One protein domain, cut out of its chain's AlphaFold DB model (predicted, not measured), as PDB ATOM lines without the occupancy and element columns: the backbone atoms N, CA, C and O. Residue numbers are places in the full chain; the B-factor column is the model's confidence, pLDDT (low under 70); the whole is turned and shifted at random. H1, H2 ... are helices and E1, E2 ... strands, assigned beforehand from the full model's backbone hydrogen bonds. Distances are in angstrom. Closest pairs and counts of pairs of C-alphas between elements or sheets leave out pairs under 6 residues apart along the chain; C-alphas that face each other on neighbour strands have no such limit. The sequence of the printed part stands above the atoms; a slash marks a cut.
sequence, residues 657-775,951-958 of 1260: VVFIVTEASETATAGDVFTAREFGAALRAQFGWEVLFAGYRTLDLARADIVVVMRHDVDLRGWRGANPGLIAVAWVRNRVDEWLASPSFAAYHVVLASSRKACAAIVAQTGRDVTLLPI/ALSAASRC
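What this domain is: This is residues 657 to 775 and 951 to 958 of the 1260 residues of the protein "GT2 family glycosyltransferase" of Chelatococcus asaccharovorans (UniProt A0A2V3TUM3). A twisted sheet of five parallel strands runs through the domain, with the long helix H1 packed along one end of it, over E2 and E1, and the short helix H4 on the same face toward the other end, over E4. H2 and H3 lie side by side near the last residues of E4 and E5, where they only graze the sheet. The printed part has 127 residues with four named helices and five named strands, in the order E1, H1, E2, E3, E4, H2, E5, H3, H4 along the chain, and across the sheet the order is E2, E1, E3, E4, E5. The class is mixed, helices and strands. The whole is compact and rounded, with a radius of gyration of the C-alphas of 13.9 A and spans of 37 by 32 by 29 A.

How they stand to each other: The sheet's edge strands are E2, residues 690 to 694, and E5, residues 750 to 753; its inner strands are E1, residues 657 to 660, E3, residues 706 to 709, and E4, residues 727 to 732. Between E2 and E1, N 657 and O 690 are within hydrogen-bond range at 2.8 A. Between E1 and E3, N 658 and O 706 are within range at 2.8 A. Between E3 and E4, N 709 and O 729 are within range at 2.8 A. Between E4 and E5, N 730 and O 750 are within range at 2.8 A. From edge to edge the strands' lines turn by 71 degrees. H1, residues 671 to 687, is on the sheet at a height of 8.8 A, over E2 and E1, and runs along the strands, at 4 degrees to E1 on the local plane; its closest C-alphas to E2 are those of Gly 680 and Val 691, 5.9 A apart. H4, residues 951 to 957, is on the same face at a height of 9.0 A, over E4, and only just runs along the strands, at 29.8 degrees to E4 on the local plane. Its closest C-alphas to E4 are those of Leu 952 and Ile 727, 7.7 A apart. H1 and H4 are apart, and with the sheet they make two layers, helices on one face of a sheet. H2, residues 736 to 741, only grazes the sheet, with its residues 736 to 740. H3, residues 756 to 766, only grazes it too, with its residues 758 to 762. H2 and H3 touch at a shallow tilt of 12 degrees and run the same way; their closest C-alphas, those of Val 736 and Ala 758, are 6.6 A apart. E1, H1, E2 and E4, H2, E5 are strand-helix-strand units, two parallel neighbour strands with a helix between, each with a right-handed crossover. In H1, H2 and H3 every O i to N i+4 pair is within hydrogen-bond range; in H4 it is 2 of 3.

Where its parts are: E1 begins the printed part at C-alpha 657, (28.670, 35.369, -8.507). H1 is 24.7 A from first to last C-alpha, beginning at (38.756, 35.254, -24.659). E2 is 13.4 A long, E4 15.8 A and H3 15.2 A. H4 ends at C-alpha 957, (12.748, 26.913, -6.436).

The domain as a whole: The two C-alphas farthest apart, those of Thr 667 and Cys 958, are 39.3 A apart. Residues 776 to 950 are not printed, and C-alphas 775 and 951 are 16.2 A apart across this cut, in the link from H3 to H4. The links from E2 to E3 and from E3 to E4 are long. Residues 771 to 772 pair in parallel with residues 752 to 753 of E5. The mean pLDDT of the printed part is 88.4, and residues 666 to 667 and 696 to 699 are under 70.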
ATOM      1  N   VAL A 657      28.474  36.165  -7.291       94.62
ATOM      2  CA  VAL A 657      28.670  35.369  -8.507       94.62
ATOM      3  C   VAL A 657      30.158  35.228  -8.793       94.62
ATOM      4  O   VAL A 657      30.860  36.227  -8.925       94.62
ATOM      5  N   VAL A 658      30.644  34.003  -8.965       93.75
ATOM      6  CA  VAL A 658      32.024  33.748  -9.381       93.75
ATOM      7  C   VAL A 658      32.057  33.134 -10.772       93.75
ATOM      8  O   VAL A 658      31.474  32.083 -11.011       93.75
ATOM      9  N   PHE A 659      32.760  33.768 -11.705       94.56
ATOM     10  CA  PHE A 659      33.012  33.196 -13.023       94.56
ATOM     11  C   PHE A 659      34.301  32.370 -13.003       94.56
ATOM     12  O   PHE A 659      35.374  32.913 -12.725       94.56
ATOM     13  N   ILE A 660      34.208  31.080 -13.340       92.25
ATOM     14  CA  ILE A 660      35.379  30.225 -13.566       92.25
ATOM     15  C   ILE A 660      35.792  30.339 -15.027       92.25
ATOM     16  O   ILE A 660      35.072  29.912 -15.936       92.25
ATOM     17  N   VAL A 661      36.973  30.912 -15.222       90.81
ATOM     18  CA  VAL A 661      37.556  31.242 -16.524       90.81
ATOM     19  C   VAL A 661      38.930  30.590 -16.679       90.81
ATOM     20  O   VAL A 661      39.470  29.976 -15.756       90.81
ATOM     21  N   THR A 662      39.502  30.688 -17.875       88.38
ATOM     22  CA  THR A 662      40.809  30.118 -18.210       88.38
ATOM     23  C   THR A 662      41.909  30.717 -17.346       88.38
ATOM     24  O   THR A 662      42.701  29.976 -16.766       88.38
ATOM     25  N   GLU A 663      41.910  32.042 -17.213       83.50
ATOM     26  CA  GLU A 663      42.866  32.802 -16.418       83.50
ATOM     27  C   GLU A 663      42.185  34.073 -15.890       83.50
ATOM     28  O   GLU A 663      41.528  34.786 -16.648       83.50
ATOM     29  N   ALA A 664      42.319  34.351 -14.591       79.88
ATOM     30  CA  ALA A 664      41.674  35.497 -13.939       79.88
ATOM     31  C   ALA A 664      42.605  36.712 -13.741       79.88
ATOM     32  O   ALA A 664      42.178  37.717 -13.173       79.88
ATOM     33  N   SER A 665      43.856  36.641 -14.211       76.50
ATOM     34  CA  SER A 665      44.860  37.697 -14.038       76.50
ATOM     35  C   SER A 665      44.510  38.978 -14.816       76.50
ATOM     36  O   SER A 665      43.715  38.983 -15.764       76.50
ATOM     37  N   GLU A 666      45.112  40.104 -14.431       67.12
ATOM     38  CA  GLU A 666      44.989  41.360 -15.187       67.12
ATOM     39  C   GLU A 666      45.631  41.258 -16.578       67.12
ATOM     40  O   GLU A 666      45.131  41.851 -17.531       67.12
ATOM     41  N   THR A 667      46.668  40.426 -16.711       68.75
ATOM     42  CA  THR A 667      47.388  40.141 -17.960       68.75
ATOM     43  C   THR A 667      46.764  39.016 -18.786       68.75
ATOM     44  O   THR A 667      47.363  38.579 -19.769       68.75
ATOM     45  N   ALA A 668      45.592  38.513 -18.389       76.06
ATOM     46  CA  ALA A 668      44.969  37.366 -19.028       76.06
ATOM     47  C   ALA A 668      44.709  37.631 -20.514       76.06
ATOM     48  O   ALA A 668      44.189  38.675 -20.906       76.06
ATOM     49  N   THR A 669      45.043  36.646 -21.344       75.75
ATOM     50  CA  THR A 669      44.925  36.748 -22.809       75.75
ATOM     51  C   THR A 669      43.783  35.900 -23.375       75.75
ATOM     52  O   THR A 669      43.496  35.948 -24.575       75.75
ATOM     53  N   ALA A 670      43.120  35.109 -22.532       79.56
ATOM     54  CA  ALA A 670      42.041  34.218 -22.931       79.56
ATOM     55  C   ALA A 670      40.734  34.984 -23.222       79.56
ATOM     56  O   ALA A 670      40.384  35.948 -22.553       79.56
ATOM     57  N   GLY A 671      39.977  34.551 -24.234       79.44
ATOM     58  CA  GLY A 671      38.756  35.254 -24.659       79.44
ATOM     59  C   GLY A 671      37.564  35.120 -23.700       79.44
ATOM     60  O   GLY A 671      36.610  35.897 -23.761       79.44
ATOM     61  N   ASP A 672      37.580  34.114 -22.831       86.94
ATOM     62  CA  ASP A 672      36.497  33.815 -21.897       86.94
ATOM     63  C   ASP A 672      36.415  34.808 -20.736       86.94
ATOM     64  O   ASP A 672      35.318  35.275 -20.438       86.94
ATOM     65  N   VAL A 673      37.550  35.216 -20.162       88.50
ATOM     66  CA  VAL A 673      37.587  36.219 -19.088       88.50
ATOM     67  C   VAL A 673      37.049  37.574 -19.543       88.50
ATOM     68  O   VAL A 673      36.361  38.242 -18.777       88.50
ATOM     69  N   PHE A 674      37.265  37.964 -20.799       89.19
ATOM     70  CA  PHE A 674      36.711  39.210 -21.328       89.19
ATOM     71  C   PHE A 674      35.187  39.158 -21.439       89.19
ATOM     72  O   PHE A 674      34.500  40.058 -20.964       89.19
ATOM     73  N   THR A 675      34.653  38.056 -21.974       93.00
ATOM     74  CA  THR A 675      33.201  37.806 -22.009       93.00
ATOM     75  C   THR A 675      32.619  37.833 -20.588       93.00
ATOM     76  O   THR A 675      31.598  38.477 -20.346       93.00
ATOM     77  N   ALA A 676      33.288  37.176 -19.634       94.06
ATOM     78  CA  ALA A 676      32.880  37.135 -18.233       94.06
ATOM     79  C   ALA A 676      32.879  38.528 -17.586       94.06
ATOM     80  O   ALA A 676      31.933  38.878 -16.886       94.06
ATOM     81  N   ARG A 677      33.915  39.342 -17.835       92.06
ATOM     82  CA  ARG A 677      34.045  40.707 -17.301       92.06
ATOM     83  C   ARG A 677      32.920  41.612 -17.783       92.06
ATOM     84  O   ARG A 677      32.317  42.304 -16.963       92.06
ATOM     85  N   GLU A 678      32.608  41.569 -19.075       94.00
ATOM     86  CA  GLU A 678      31.529  42.378 -19.645       94.00
ATOM     87  C   GLU A 678      30.150  41.931 -19.155       94.00
ATOM     88  O   GLU A 678      29.327  42.767 -18.778       94.00
ATOM     89  N   PHE A 679      29.911  40.620 -19.065       96.44
ATOM     90  CA  PHE A 679      28.653  40.128 -18.519       96.44
ATOM     91  C   PHE A 679      28.513  40.445 -17.024       96.44
ATOM     92  O   PHE A 679      27.477  40.938 -16.575       96.44
ATOM     93  N   GLY A 680      29.586  40.243 -16.260       95.50
ATOM     94  CA  GLY A 680      29.671  40.583 -14.847       95.50
ATOM     95  C   GLY A 680      29.418  42.066 -14.579       95.50
ATOM     96  O   GLY A 680      28.737  42.397 -13.614       95.50
ATOM     97  N   ALA A 681      29.900  42.968 -15.440       94.31
ATOM     98  CA  ALA A 681      29.606  44.396 -15.333       94.31
ATOM     99  C   ALA A 681      28.099  44.689 -15.443       94.31
ATOM    100  O   ALA A 681      27.577  45.458 -14.636       94.31
ATOM    101  N   ALA A 682      27.389  44.030 -16.367       95.94
ATOM    102  CA  ALA A 682      25.936  44.169 -16.487       95.94
ATOM    103  C   ALA A 682      25.193  43.643 -15.245       95.94
ATOM    104  O   ALA A 682      24.249  44.285 -14.785       95.94
ATOM    105  N   LEU A 683      25.643  42.523 -14.661       96.12
ATOM    106  CA  LEU A 683      25.072  41.978 -13.420       96.12
ATOM    107  C   LEU A 683      25.251  42.939 -12.234       96.12
ATOM    108  O   LEU A 683      24.287  43.206 -11.518       96.12
ATOM    109  N   ARG A 684      26.453  43.512 -12.062       94.19
ATOM    110  CA  ARG A 684      26.712  44.523 -11.021       94.19
ATOM    111  C   ARG A 684      25.821  45.751 -11.206       94.19
ATOM    112  O   ARG A 684      25.194  46.198 -10.254       94.19
ATOM    113  N   ALA A 685      25.753  46.273 -12.430       93.38
ATOM    114  CA  ALA A 685      25.029  47.504 -12.730       93.38
ATOM    115  C   ALA A 685      23.507  47.371 -12.556       93.38
ATOM    116  O   ALA A 685      22.870  48.310 -12.091       93.38
ATOM    117  N   GLN A 686      22.919  46.228 -12.926       93.75
ATOM    118  CA  GLN A 686      21.466  46.041 -12.852       93.75
ATOM    119  C   GLN A 686      20.970  45.540 -11.498       93.75
ATOM    120  O   GLN A 686      19.853  45.881 -11.112       93.75
ATOM    121  N   PHE A 687      21.754  44.706 -10.808       91.38
ATOM    122  CA  PHE A 687      21.278  43.989  -9.620       91.38
ATOM    123  C   PHE A 687      22.087  44.267  -8.350       91.38
ATOM    124  O   PHE A 687      21.712  43.784  -7.287       91.38
ATOM    125  N   GLY A 688      23.196  45.011  -8.427       89.44
ATOM    126  CA  GLY A 688      24.058  45.263  -7.267       89.44
ATOM    127  C   GLY A 688      24.776  44.013  -6.743       89.44
ATOM    128  O   GLY A 688      25.239  44.002  -5.605       89.44
ATOM    129  N   TRP A 689      24.852  42.949  -7.548       91.94
ATOM    130  CA  TRP A 689      25.532  41.708  -7.176       91.94
ATOM    131  C   TRP A 689      27.044  41.907  -7.076       91.94
ATOM    132  O   TRP A 689      27.636  42.674  -7.834       91.94
ATOM    133  N   GLU A 690      27.689  41.171  -6.178       92.00
ATOM    134  CA  GLU A 690      29.140  41.043  -6.164       92.00
ATOM    135  C   GLU A 690      29.547  40.027  -7.233       92.00
ATOM    136  O   GLU A 690      29.015  38.922  -7.294       92.00
ATOM    137  N   VAL A 691      30.494  40.392  -8.094       93.44
ATOM    138  CA  VAL A 691      30.983  39.497  -9.148       93.44
ATOM    139  C   VAL A 691      32.488  39.337  -9.008       93.44
ATOM    140  O   VAL A 691      33.201  40.332  -8.890       93.44
ATOM    141  N   LEU A 692      32.971  38.101  -9.048       91.50
ATOM    142  CA  LEU A 692      34.381  37.736  -8.958       91.50
ATOM    143  C   LEU A 692      34.773  36.844 -10.144       91.50
ATOM    144  O   LEU A 692      33.921  36.253 -10.808       91.50
ATOM    145  N   PHE A 693      36.075  36.740 -10.402       89.31
ATOM    146  CA  PHE A 693      36.643  35.901 -11.457       89.31
ATOM    147  C   PHE A 693      37.733  35.030 -10.850       89.31
ATOM    148  O   PHE A 693      38.586  35.539 -10.126       89.31
ATOM    149  N   ALA A 694      37.713  33.737 -11.151       86.25
ATOM    150  CA  ALA A 694      38.669  32.783 -10.612       86.25
ATOM    151  C   ALA A 694      39.181  31.839 -11.702       86.25
ATOM    152  O   ALA A 694      38.443  31.442 -12.609       86.25
ATOM    153  N   GLY A 695      40.457  31.467 -11.594       80.44
ATOM    154  CA  GLY A 695      40.964  30.263 -12.243       80.44
ATOM    155  C   GLY A 695      40.532  29.018 -11.463       80.44
ATOM    156  O   GLY A 695      40.149  29.106 -10.298       80.44
ATOM    157  N   TYR A 696      40.634  27.842 -12.080       66.44
ATOM    158  CA  TYR A 696      40.146  26.584 -11.493       66.44
ATOM    159  C   TYR A 696      40.748  26.228 -10.114       66.44
ATOM    160  O   TYR A 696      40.086  25.577  -9.316       66.44
ATOM    161  N   ARG A 697      41.986  26.649  -9.809       61.62
ATOM    162  CA  ARG A 697      42.718  26.231  -8.591       61.62
ATOM    163  C   ARG A 697      42.588  27.174  -7.388       61.62
ATOM    164  O   ARG A 697      43.107  26.852  -6.327       61.62
ATOM    165  N   THR A 698      41.947  28.329  -7.539       57.25
ATOM    166  CA  THR A 698      41.894  29.377  -6.504       57.25
ATOM    167  C   THR A 698      40.454  29.832  -6.324       57.25
ATOM    168  O   THR A 698      40.036  30.813  -6.941       57.25
ATOM    169  N   LEU A 699      39.672  29.092  -5.538       66.44
ATOM    170  CA  LEU A 699      38.265  29.411  -5.326       66.44
ATOM    171  C   LEU A 699      37.846  29.127  -3.884       66.44
ATOM    172  O   LEU A 699      37.812  27.977  -3.459       66.44
ATOM    173  N   ASP A 700      37.500  30.189  -3.160       73.62
ATOM    174  CA  ASP A 700      36.719  30.091  -1.928       73.62
ATOM    175  C   ASP A 700      35.262  29.815  -2.322       73.62
ATOM    176  O   ASP A 700      34.528  30.701  -2.773       73.62
ATOM    177  N   LEU A 701      34.878  28.543  -2.220       77.75
ATOM    178  CA  LEU A 701      33.532  28.078  -2.528       77.75
ATOM    179  C   LEU A 701      32.560  28.256  -1.362       77.75
ATOM    180  O   LEU A 701      31.352  28.254  -1.603       77.75
ATOM    181  N   ALA A 702      33.040  28.424  -0.129       76.94
ATOM    182  CA  ALA A 702      32.187  28.580   1.045       76.94
ATOM    183  C   ALA A 702      31.387  29.883   0.997       76.94
ATOM    184  O   ALA A 702      30.261  29.951   1.487       76.94
ATOM    185  N   ARG A 703      31.938  30.914   0.345       78.81
ATOM    186  CA  ARG A 703      31.284  32.223   0.209       78.81
ATOM    187  C   ARG A 703      30.630  32.466  -1.150       78.81
ATOM    188  O   ARG A 703      30.008  33.509  -1.328       78.81
ATOM    189  N   ALA A 704      30.781  31.565  -2.119       87.56
ATOM    190  CA  ALA A 704      30.174  31.709  -3.440       87.56
ATOM    191  C   ALA A 704      28.706  31.254  -3.416       87.56
ATOM    192  O   ALA A 704      28.417  30.146  -2.979       87.56
ATOM    193  N   ASP A 705      27.771  32.078  -3.903       89.62
ATOM    194  CA  ASP A 705      26.364  31.658  -4.044       89.62
ATOM    195  C   ASP A 705      26.097  31.068  -5.419       89.62
ATOM    196  O   ASP A 705      25.380  30.083  -5.557       89.62
ATOM    197  N   ILE A 706      26.693  31.676  -6.445       93.62
ATOM    198  CA  ILE A 706      26.571  31.250  -7.834       93.62
ATOM    199  C   ILE A 706      27.969  31.082  -8.404       93.62
ATOM    200  O   ILE A 706      28.804  31.981  -8.287       93.62
ATOM    201  N   VAL A 707      28.212  29.972  -9.093       94.00
ATOM    202  CA  VAL A 707      29.435  29.785  -9.873       94.00
ATOM    203  C   VAL A 707      29.071  29.576 -11.337       94.00
ATOM    204  O   VAL A 707      28.417  28.597 -11.682       94.00
ATOM    205  N   VAL A 708      29.509  30.486 -12.207       96.50
ATOM    206  CA  VAL A 708      29.332  30.390 -13.660       96.50
ATOM    207  C   VAL A 708      30.597  29.820 -14.281       96.50
ATOM    208  O   VAL A 708      31.621  30.492 -14.389       96.50
ATOM    209  N   VAL A 709      30.528  28.565 -14.702       95.06
ATOM    210  CA  VAL A 709      31.649  27.833 -15.278       95.06
ATOM    211  C   VAL A 709      31.643  27.968 -16.791       95.06
ATOM    212  O   VAL A 709      30.680  27.605 -17.463       95.06
ATOM    213  N   MET A 710      32.746  28.478 -17.335       95.00
ATOM    214  CA  MET A 710      32.912  28.723 -18.772       95.00
ATOM    215  C   MET A 710      33.872  27.721 -19.435       95.00
ATOM    216  O   MET A 710      34.315  27.950 -20.563       95.00
ATOM    217  N   ARG A 711      34.186  26.621 -18.737       91.69
ATOM    218  CA  ARG A 711      35.167  25.591 -19.097       91.69
ATOM    219  C   ARG A 711      34.617  24.176 -18.878       91.69
ATOM    220  O   ARG A 711      34.096  23.891 -17.806       91.69
ATOM    221  N   HIS A 712      34.781  23.299 -19.868       92.44
ATOM    222  CA  HIS A 712      34.274  21.918 -19.837       92.44
ATOM    223  C   HIS A 712      35.090  20.976 -18.932       92.44
ATOM    224  O   HIS A 712      34.589  19.938 -18.509       92.44
ATOM    225  N   ASP A 713      36.345  21.334 -18.643       90.44
ATOM    226  CA  ASP A 713      37.329  20.514 -17.928       90.44
ATOM    227  C   ASP A 713      37.313  20.713 -16.402       90.44
ATOM    228  O   ASP A 713      38.211  20.262 -15.694       90.44
ATOM    229  N   VAL A 714      36.290  21.393 -15.884       88.38
ATOM    230  CA  VAL A 714      36.098  21.626 -14.449       88.38
ATOM    231  C   VAL A 714      35.367  20.439 -13.831       88.38
ATOM    232  O   VAL A 714      34.232  20.141 -14.205       88.38
ATOM    233  N   ASP A 715      35.995  19.790 -12.848       84.88
ATOM    234  CA  ASP A 715      35.378  18.689 -12.107       84.88
ATOM    235  C   ASP A 715      34.723  19.180 -10.807       84.88
ATOM    236  O   ASP A 715      35.393  19.433  -9.803       84.88
ATOM    237  N   LEU A 716      33.393  19.298 -10.818       84.44
ATOM    238  CA  LEU A 716      32.594  19.719  -9.663       84.44
ATOM    239  C   LEU A 716      32.634  18.697  -8.521       84.44
ATOM    240  O   LEU A 716      32.467  19.056  -7.356       84.44
ATOM    241  N   ARG A 717      32.884  17.417  -8.825       77.81
ATOM    242  CA  ARG A 717      32.891  16.338  -7.823       77.81
ATOM    243  C   ARG A 717      34.009  16.498  -6.803       77.81
ATOM    244  O   ARG A 717      33.882  15.989  -5.690       77.81
ATOM    245  N   GLY A 718      35.080  17.209  -7.162       76.69
ATOM    246  CA  GLY A 718      36.219  17.507  -6.295       76.69
ATOM    247  C   GLY A 718      36.007  18.682  -5.340       76.69
ATOM    248  O   GLY A 718      36.830  18.890  -4.454       76.69
ATOM    249  N   TRP A 719      34.926  19.452  -5.481       80.69
ATOM    250  CA  TRP A 719      34.675  20.600  -4.609       80.69
ATOM    251  C   TRP A 719      34.403  20.129  -3.176       80.69
ATOM    252  O   TRP A 719      33.845  19.063  -2.963       80.69
ATOM    253  N   ARG A 720      34.857  20.846  -2.155       75.25
ATOM    254  CA  ARG A 720      34.619  20.500  -0.742       75.25
ATOM    255  C   ARG A 720      34.388  21.799   0.021       75.25
ATOM    256  O   ARG A 720      34.888  22.833  -0.409       75.25
ATOM    257  N   GLY A 721      33.590  21.755   1.090       72.81
ATOM    258  CA  GLY A 721      33.279  22.948   1.890       72.81
ATOM    259  C   GLY A 721      32.550  24.056   1.121       72.81
ATOM    260  O   GLY A 721      32.563  25.204   1.542       72.81
ATOM    261  N   ALA A 722      31.933  23.742  -0.021       81.62
ATOM    262  CA  ALA A 722      31.182  24.731  -0.780       81.62
ATOM    263  C   ALA A 722      29.966  25.218   0.014       81.62
ATOM    264  O   ALA A 722      29.384  24.456   0.786       81.62
ATOM    265  N   ASN A 723      29.552  26.464  -0.231       84.94
ATOM    266  CA  ASN A 723      28.286  26.993   0.261       84.94
ATOM    267  C   ASN A 723      27.171  25.967  -0.022       84.94
ATOM    268  O   ASN A 723      26.968  25.611  -1.186       84.94
ATOM    269  N   PRO A 724      26.414  25.505   0.986       80.19
ATOM    270  CA  PRO A 724      25.329  24.546   0.773       80.19
ATOM    271  C   PRO A 724      24.256  25.046  -0.198       80.19
ATOM    272  O   PRO A 724      23.541  24.266  -0.811       80.19
ATOM    273  N   GLY A 725      24.120  26.364  -0.340       83.81
ATOM    274  CA  GLY A 725      23.222  26.988  -1.303       83.81
ATOM    275  C   GLY A 725      23.812  27.171  -2.705       83.81
ATOM    276  O   GLY A 725      23.160  27.764  -3.558       83.81
ATOM    277  N   LEU A 726      25.037  26.714  -2.968       88.81
ATOM    278  CA  LEU A 726      25.732  27.011  -4.216       88.81
ATOM    279  C   LEU A 726      24.957  26.508  -5.446       88.81
ATOM    280  O   LEU A 726      24.662  25.314  -5.569       88.81
ATOM    281  N   ILE A 727      24.726  27.408  -6.407       90.88
ATOM    282  CA  ILE A 727      24.210  27.086  -7.740       90.88
ATOM    283  C   ILE A 727      25.363  27.128  -8.749       90.88
ATOM    284  O   ILE A 727      25.846  28.186  -9.155       90.88
ATOM    285  N   ALA A 728      25.789  25.949  -9.193       92.56
ATOM    286  CA  ALA A 728      26.698  25.790 -10.328       92.56
ATOM    287  C   ALA A 728      25.963  25.940 -11.676       92.56
ATOM    288  O   ALA A 728      24.982  25.239 -11.940       92.56
ATOM    289  N   VAL A 729      26.478  26.808 -12.546       96.19
ATOM    290  CA  VAL A 729      25.953  27.122 -13.880       96.19
ATOM    291  C   VAL A 729      26.993  26.745 -14.934       96.19
ATOM    292  O   VAL A 729      28.115  27.240 -14.884       96.19
ATOM    293  N   ALA A 730      26.639  25.914 -15.912       97.06
ATOM    294  CA  ALA A 730      27.466  25.673 -17.094       97.06
ATOM    295  C   ALA A 730      27.097  26.678 -18.186       97.06
ATOM    296  O   ALA A 730      25.949  26.708 -18.625       97.06
ATOM    297  N   TRP A 731      28.054  27.479 -18.660       97.75
ATOM    298  CA  TRP A 731      27.861  28.334 -19.833       97.75
ATOM    299  C   TRP A 731      28.628  27.787 -21.039       97.75
ATOM    300  O   TRP A 731      29.796  28.104 -21.283       97.75
ATOM    301  N   VAL A 732      27.930  26.954 -21.811       97.44
ATOM    302  CA  VAL A 732      28.423  26.226 -22.982       97.44
ATOM    303  C   VAL A 732      28.483  27.157 -24.195       97.44
ATOM    304  O   VAL A 732      27.543  27.292 -24.981       97.44
ATOM    305  N   ARG A 733      29.618  27.843 -24.348       95.19
ATOM    306  CA  ARG A 733      29.849  28.776 -25.469       95.19
ATOM    307  C   ARG A 733      30.553  28.132 -26.664       95.19
ATOM    308  O   ARG A 733      30.488  28.658 -27.771       95.19
ATOM    309  N   ASN A 734      31.271  27.042 -26.424       93.31
ATOM    310  CA  ASN A 734      32.042  26.273 -27.396       93.31
ATOM    311  C   ASN A 734      32.283  24.856 -26.852       93.31
ATOM    312  O   ASN A 734      31.932  24.584 -25.702       93.31
ATOM    313  N   ARG A 735      32.894  23.988 -27.669       94.50
ATOM    314  CA  ARG A 735      33.311  22.626 -27.295       94.50
ATOM    315  C   ARG A 735      32.157  21.793 -26.723       94.50
ATOM    316  O   ARG A 735      32.310  21.135 -25.701       94.50
ATOM    317  N   VAL A 736      30.984  21.871 -27.358       96.31
ATOM    318  CA  VAL A 736      29.742  21.234 -26.876       96.31
ATOM    319  C   VAL A 736      29.942  19.732 -26.650       96.31
ATOM    320  O   VAL A 736      29.518  19.223 -25.618       96.31
ATOM    321  N   ASP A 737      30.674  19.055 -27.537       95.56
ATOM    322  CA  ASP A 737      31.012  17.633 -27.394       95.56
ATOM    323  C   ASP A 737      31.801  17.330 -26.113       95.56
ATOM    324  O   ASP A 737      31.505  16.374 -25.404       95.56
ATOM    325  N   GLU A 738      32.786  18.167 -25.773       96.12
ATOM    326  CA  GLU A 738      33.626  17.978 -24.581       96.12
ATOM    327  C   GLU A 738      32.847  18.266 -23.294       96.12
ATOM    328  O   GLU A 738      33.052  17.600 -22.282       96.12
ATOM    329  N   TRP A 739      31.911  19.220 -23.333       95.44
ATOM    330  CA  TRP A 739      30.958  19.417 -22.240       95.44
ATOM    331  C   TRP A 739      30.072  18.188 -22.043       95.44
ATOM    332  O   TRP A 739      29.915  17.738 -20.914       95.44
ATOM    333  N   LEU A 740      29.533  17.624 -23.127       92.62
ATOM    334  CA  LEU A 740      28.665  16.444 -23.078       92.62
ATOM    335  C   LEU A 740      29.420  15.172 -22.668       92.62
ATOM    336  O   LEU A 740      28.830  14.281 -22.059       92.62
ATOM    337  N   ALA A 741      30.724  15.110 -22.937       90.81
ATOM    338  CA  ALA A 741      31.608  14.049 -22.468       90.81
ATOM    339  C   ALA A 741      32.061  14.223 -21.004       90.81
ATOM    340  O   ALA A 741      32.590  13.279 -20.416       90.81
ATOM    341  N   SER A 742      31.880  15.406 -20.403       88.56
ATOM    342  CA  SER A 742      32.350  15.690 -19.045       88.56
ATOM    343  C   SER A 742      31.544  14.907 -17.997       88.56
ATOM    344  O   SER A 742      30.324  15.079 -17.911       88.56
ATOM    345  N   PRO A 743      32.195  14.123 -17.111       78.81
ATOM    346  CA  PRO A 743      31.511  13.425 -16.018       78.81
ATOM    347  C   PRO A 743      30.774  14.370 -15.057       78.81
ATOM    348  O   PRO A 743      29.807  13.978 -14.412       78.81
ATOM    349  N   SER A 744      31.218  15.626 -14.973       84.06
ATOM    350  CA  SER A 744      30.613  16.653 -14.123       84.06
ATOM    351  C   SER A 744      29.409  17.351 -14.760       84.06
ATOM    352  O   SER A 744      28.739  18.131 -14.087       84.06
ATOM    353  N   PHE A 745      29.080  17.085 -16.031       88.44
ATOM    354  CA  PHE A 745      28.007  17.812 -16.715       88.44
ATOM    355  C   PHE A 745      26.641  17.646 -16.030       88.44
ATOM    356  O   PHE A 745      25.861  18.596 -15.934       88.44
ATOM    357  N   ALA A 746      26.369  16.459 -15.486       81.12
ATOM    358  CA  ALA A 746      25.146  16.176 -14.737       81.12
ATOM    359  C   ALA A 746      25.055  16.938 -13.400       81.12
ATOM    360  O   ALA A 746      23.957  17.135 -12.891       81.12
ATOM    361  N   ALA A 747      26.180  17.397 -12.843       83.88
ATOM    362  CA  ALA A 747      26.237  18.087 -11.554       83.88
ATOM    363  C   ALA A 747      25.929  19.596 -11.635       83.88
ATOM    364  O   ALA A 747      25.736  20.237 -10.602       83.88
ATOM    365  N   TYR A 748      25.869  20.184 -12.834       90.25
ATOM    366  CA  TYR A 748      25.422  21.572 -12.992       90.25
ATOM    367  C   TYR A 748      23.928  21.700 -12.729       90.25
ATOM    368  O   TYR A 748      23.166  20.829 -13.130       90.25
ATOM    369  N   HIS A 749      23.495  22.812 -12.144       90.12
ATOM    370  CA  HIS A 749      22.085  23.096 -11.852       90.12
ATOM    371  C   HIS A 749      21.413  23.837 -13.005       90.12
ATOM    372  O   HIS A 749      20.263  23.578 -13.340       90.12
ATOM    373  N   VAL A 750      22.153  24.749 -13.638       94.00
ATOM    374  CA  VAL A 750      21.693  25.531 -14.789       94.00
ATOM    375  C   VAL A 750      22.637  25.291 -15.953       94.00
ATOM    376  O   VAL A 750      23.855  25.373 -15.794       94.00
ATOM    377  N   VAL A 751      22.076  25.032 -17.131       96.62
ATOM    378  CA  VAL A 751      22.833  24.908 -18.376       96.62
ATOM    379  C   VAL A 751      22.414  26.024 -19.324       96.62
ATOM    380  O   VAL A 751      21.238  26.190 -19.652       96.62
ATOM    381  N   LEU A 752      23.396  26.805 -19.751       98.38
ATOM    382  CA  LEU A 752      23.257  27.898 -20.700       98.38
ATOM    383  C   LEU A 752      24.043  27.550 -21.959       98.38
ATOM    384  O   LEU A 752      25.176  27.082 -21.851       98.38
ATOM    385  N   ALA A 753      23.507  27.841 -23.140       98.00
ATOM    386  CA  ALA A 753      24.231  27.635 -24.395       98.00
ATOM    387  C   ALA A 753      24.120  28.839 -25.333       98.00
ATOM    388  O   ALA A 753      23.127  29.564 -25.319       98.00
ATOM    389  N   SER A 754      25.151  29.068 -26.149       96.56
ATOM    390  CA  SER A 754      25.243  30.268 -26.997       96.56
ATOM    391  C   SER A 754      24.447  30.215 -28.308       96.56
ATOM    392  O   SER A 754      24.348  31.246 -28.970       96.56
ATOM    393  N   SER A 755      23.900  29.059 -28.691       97.19
ATOM    394  CA  SER A 755      23.162  28.862 -29.947       97.19
ATOM    395  C   SER A 755      22.025  27.856 -29.782       97.19
ATOM    396  O   SER A 755      22.069  26.976 -28.911       97.19
ATOM    397  N   ARG A 756      21.011  27.935 -30.649       97.25
ATOM    398  CA  ARG A 756      19.915  26.953 -30.677       97.25
ATOM    399  C   ARG A 756      20.405  25.557 -31.041       97.25
ATOM    400  O   ARG A 756      19.898  24.586 -30.487       97.25
ATOM    401  N   LYS A 757      21.410  25.453 -31.915       97.31
ATOM    402  CA  LYS A 757      22.021  24.171 -32.296       97.31
ATOM    403  C   LYS A 757      22.658  23.465 -31.098       97.31
ATOM    404  O   LYS A 757      22.410  22.281 -30.890       97.31
ATOM    405  N   ALA A 758      23.414  24.196 -30.276       96.94
ATOM    406  CA  ALA A 758      23.982  23.656 -29.042       96.94
ATOM    407  C   ALA A 758      22.888  23.287 -28.026       96.94
ATOM    408  O   ALA A 758      22.952  22.210 -27.440       96.94
ATOM    409  N   CYS A 759      21.855  24.129 -27.861       97.56
ATOM    410  CA  CYS A 759      20.709  23.804 -27.002       97.56
ATOM    411  C   CYS A 759      20.060  22.476 -27.421       97.56
ATOM    412  O   CYS A 759      19.896  21.589 -26.592       97.56
ATOM    413  N   ALA A 760      19.740  22.323 -28.709       96.50
ATOM    414  CA  ALA A 760      19.077  21.134 -29.234       96.50
ATOM    415  C   ALA A 760      19.910  19.861 -29.029       96.50
ATOM    416  O   ALA A 760      19.363  18.839 -28.627       96.50
ATOM    417  N   ALA A 761      21.224  19.923 -29.250       95.50
ATOM    418  CA  ALA A 761      22.101  18.774 -29.040       95.50
ATOM    419  C   ALA A 761      22.213  18.377 -27.564       95.50
ATOM    420  O   ALA A 761      22.123  17.194 -27.241       95.50
ATOM    421  N   ILE A 762      22.337  19.354 -26.661       95.00
ATOM    422  CA  ILE A 762      22.376  19.078 -25.223       95.00
ATOM    423  C   ILE A 762      21.048  18.467 -24.757       95.00
ATOM    424  O   ILE A 762      21.066  17.455 -24.056       95.00
ATOM    425  N   VAL A 763      19.907  19.025 -25.174       91.31
ATOM    426  CA  VAL A 763      18.576  18.477 -24.862       91.31
ATOM    427  C   VAL A 763      18.447  17.051 -25.401       91.31
ATOM    428  O   VAL A 763      18.045  16.156 -24.665       91.31
ATOM    429  N   ALA A 764      18.851  16.804 -26.649       87.12
ATOM    430  CA  ALA A 764      18.756  15.484 -27.269       87.12
ATOM    431  C   ALA A 764      19.609  14.421 -26.557       87.12
ATOM    432  O   ALA A 764      19.170  13.282 -26.416       87.12
ATOM    433  N   GLN A 765      20.816  14.774 -26.099       83.81
ATOM    434  CA  GLN A 765      21.732  13.813 -25.477       83.81
ATOM    435  C   GLN A 765      21.504  13.635 -23.971       83.81
ATOM    436  O   GLN A 765      21.780  12.563 -23.433       83.81
ATOM    437  N   THR A 766      21.023  14.668 -23.276       82.19
ATOM    438  CA  THR A 766      20.923  14.661 -21.805       82.19
ATOM    439  C   THR A 766      19.488  14.674 -21.284       82.19
ATOM    440  O   THR A 766      19.259  14.329 -20.127       82.19
ATOM    441  N   GLY A 767      18.517  15.062 -22.116       77.19
ATOM    442  CA  GLY A 767      17.131  15.304 -21.710       77.19
ATOM    443  C   GLY A 767      16.945  16.547 -20.836       77.19
ATOM    444  O   GLY A 767      15.850  16.766 -20.332       77.19
ATOM    445  N   ARG A 768      17.999  17.346 -20.622       81.12
ATOM    446  CA  ARG A 768      17.971  18.507 -19.728       81.12
ATOM    447  C   ARG A 768      17.487  19.759 -20.439       81.12
ATOM    448  O   ARG A 768      17.888  20.016 -21.572       81.12
ATOM    449  N   ASP A 769      16.758  20.594 -19.709       85.12
ATOM    450  CA  ASP A 769      16.446  21.949 -20.148       85.12
ATOM    451  C   ASP A 769      17.715  22.802 -20.273       85.12
ATOM    452  O   ASP A 769      18.600  22.794 -19.411       85.12
ATOM    453  N   VAL A 770      17.784  23.575 -21.358       94.38
ATOM    454  CA  VAL A 770      18.903  24.472 -21.659       94.38
ATOM    455  C   VAL A 770      18.370  25.849 -22.010       94.38
ATOM    456  O   VAL A 770      17.508  26.000 -22.875       94.38
ATOM    457  N   THR A 771      18.919  26.875 -21.364       97.06
ATOM    458  CA  THR A 771      18.566  28.266 -21.660       97.06
ATOM    459  C   THR A 771      19.507  28.839 -22.718       97.06
ATOM    460  O   THR A 771      20.728  28.836 -22.560       97.06
ATOM    461  N   LEU A 772      18.939  29.385 -23.794       97.62
ATOM    462  CA  LEU A 772      19.700  30.119 -24.804       97.62
ATOM    463  C   LEU A 772      20.241  31.427 -24.199       97.62
ATOM    464  O   LEU A 772      19.477  32.342 -23.889       97.62
ATOM    465  N   LEU A 773      21.564  31.533 -24.065       97.50
ATOM    466  CA  LEU A 773      22.270  32.735 -23.621       97.50
ATOM    467  C   LEU A 773      23.455  33.035 -24.560       97.50
ATOM    468  O   LEU A 773      24.600  32.684 -24.252       97.50
ATOM    469  N   PRO A 774      23.205  33.698 -25.706       95.88
ATOM    470  CA  PRO A 774      24.252  34.057 -26.652       95.88
ATOM    471  C   PRO A 774      25.200  35.095 -26.059       95.88
ATOM    472  O   PRO A 774      24.782  35.970 -25.290       95.88
ATOM    473  N   ILE A 775      26.460  35.042 -26.499       95.56
ATOM    474  CA  ILE A 775      27.435  36.117 -26.280       95.56
ATOM    475  C   ILE A 775      26.853  37.445 -26.802       95.56
ATOM    476  O   ILE A 775      26.037  37.467 -27.724       95.56
ATOM    477  N   ALA A 951      16.748  32.146 -14.949       94.31
ATOM    478  CA  ALA A 951      17.227  30.767 -14.849       94.31
ATOM    479  C   ALA A 951      17.665  30.406 -13.416       94.31
ATOM    480  O   ALA A 951      17.338  29.330 -12.920       94.31
ATOM    481  N   LEU A 952      18.347  31.325 -12.724       93.88
ATOM    482  CA  LEU A 952      18.733  31.158 -11.322       93.88
ATOM    483  C   LEU A 952      17.515  31.095 -10.391       93.88
ATOM    484  O   LEU A 952      17.477  30.239  -9.516       93.88
ATOM    485  N   SER A 953      16.509  31.951 -10.610       90.94
ATOM    486  CA  SER A 953      15.267  31.961  -9.815       90.94
ATOM    487  C   SER A 953      14.455  30.677 -10.005       90.94
ATOM    488  O   SER A 953      13.825  30.187  -9.075       90.94
ATOM    489  N   ALA A 954      14.451  30.116 -11.219       88.88
ATOM    490  CA  ALA A 954      13.840  28.815 -11.465       88.88
ATOM    491  C   ALA A 954      14.600  27.713 -10.708       88.88
ATOM    492  O   ALA A 954      13.986  26.919  -9.998       88.88
ATOM    493  N   ALA A 955      15.934  27.713 -10.788       88.56
ATOM    494  CA  ALA A 955      16.772  26.728 -10.110       88.56
ATOM    495  C   ALA A 955      16.662  26.784  -8.575       88.56
ATOM    496  O   ALA A 955      16.607  25.733  -7.947       88.56
ATOM    497  N   SER A 956      16.564  27.972  -7.964       85.75
ATOM    498  CA  SER A 956      16.425  28.121  -6.502       85.75
ATOM    499  C   SER A 956      15.097  27.596  -5.944       85.75
ATOM    500  O   SER A 956      14.979  27.394  -4.734       85.75
ATOM    501  N   ARG A 957      14.094  27.383  -6.805       83.56
ATOM    502  CA  ARG A 957      12.748  26.913  -6.436       83.56
ATOM    503  C   ARG A 957      12.526  25.424  -6.696       83.56
ATOM    504  O   ARG A 957      11.538  24.877  -6.211       83.56
ATOM    505  N   CYS A 958      13.406  24.779  -7.456       86.38
ATOM    506  CA  CYS A 958      13.309  23.352  -7.753       86.38
ATOM    507  C   CYS A 958      13.853  22.520  -6.586       86.38
ATOM    508  O   CYS A 958      14.857  22.888  -5.977       86.38
TER     509      CYS A 958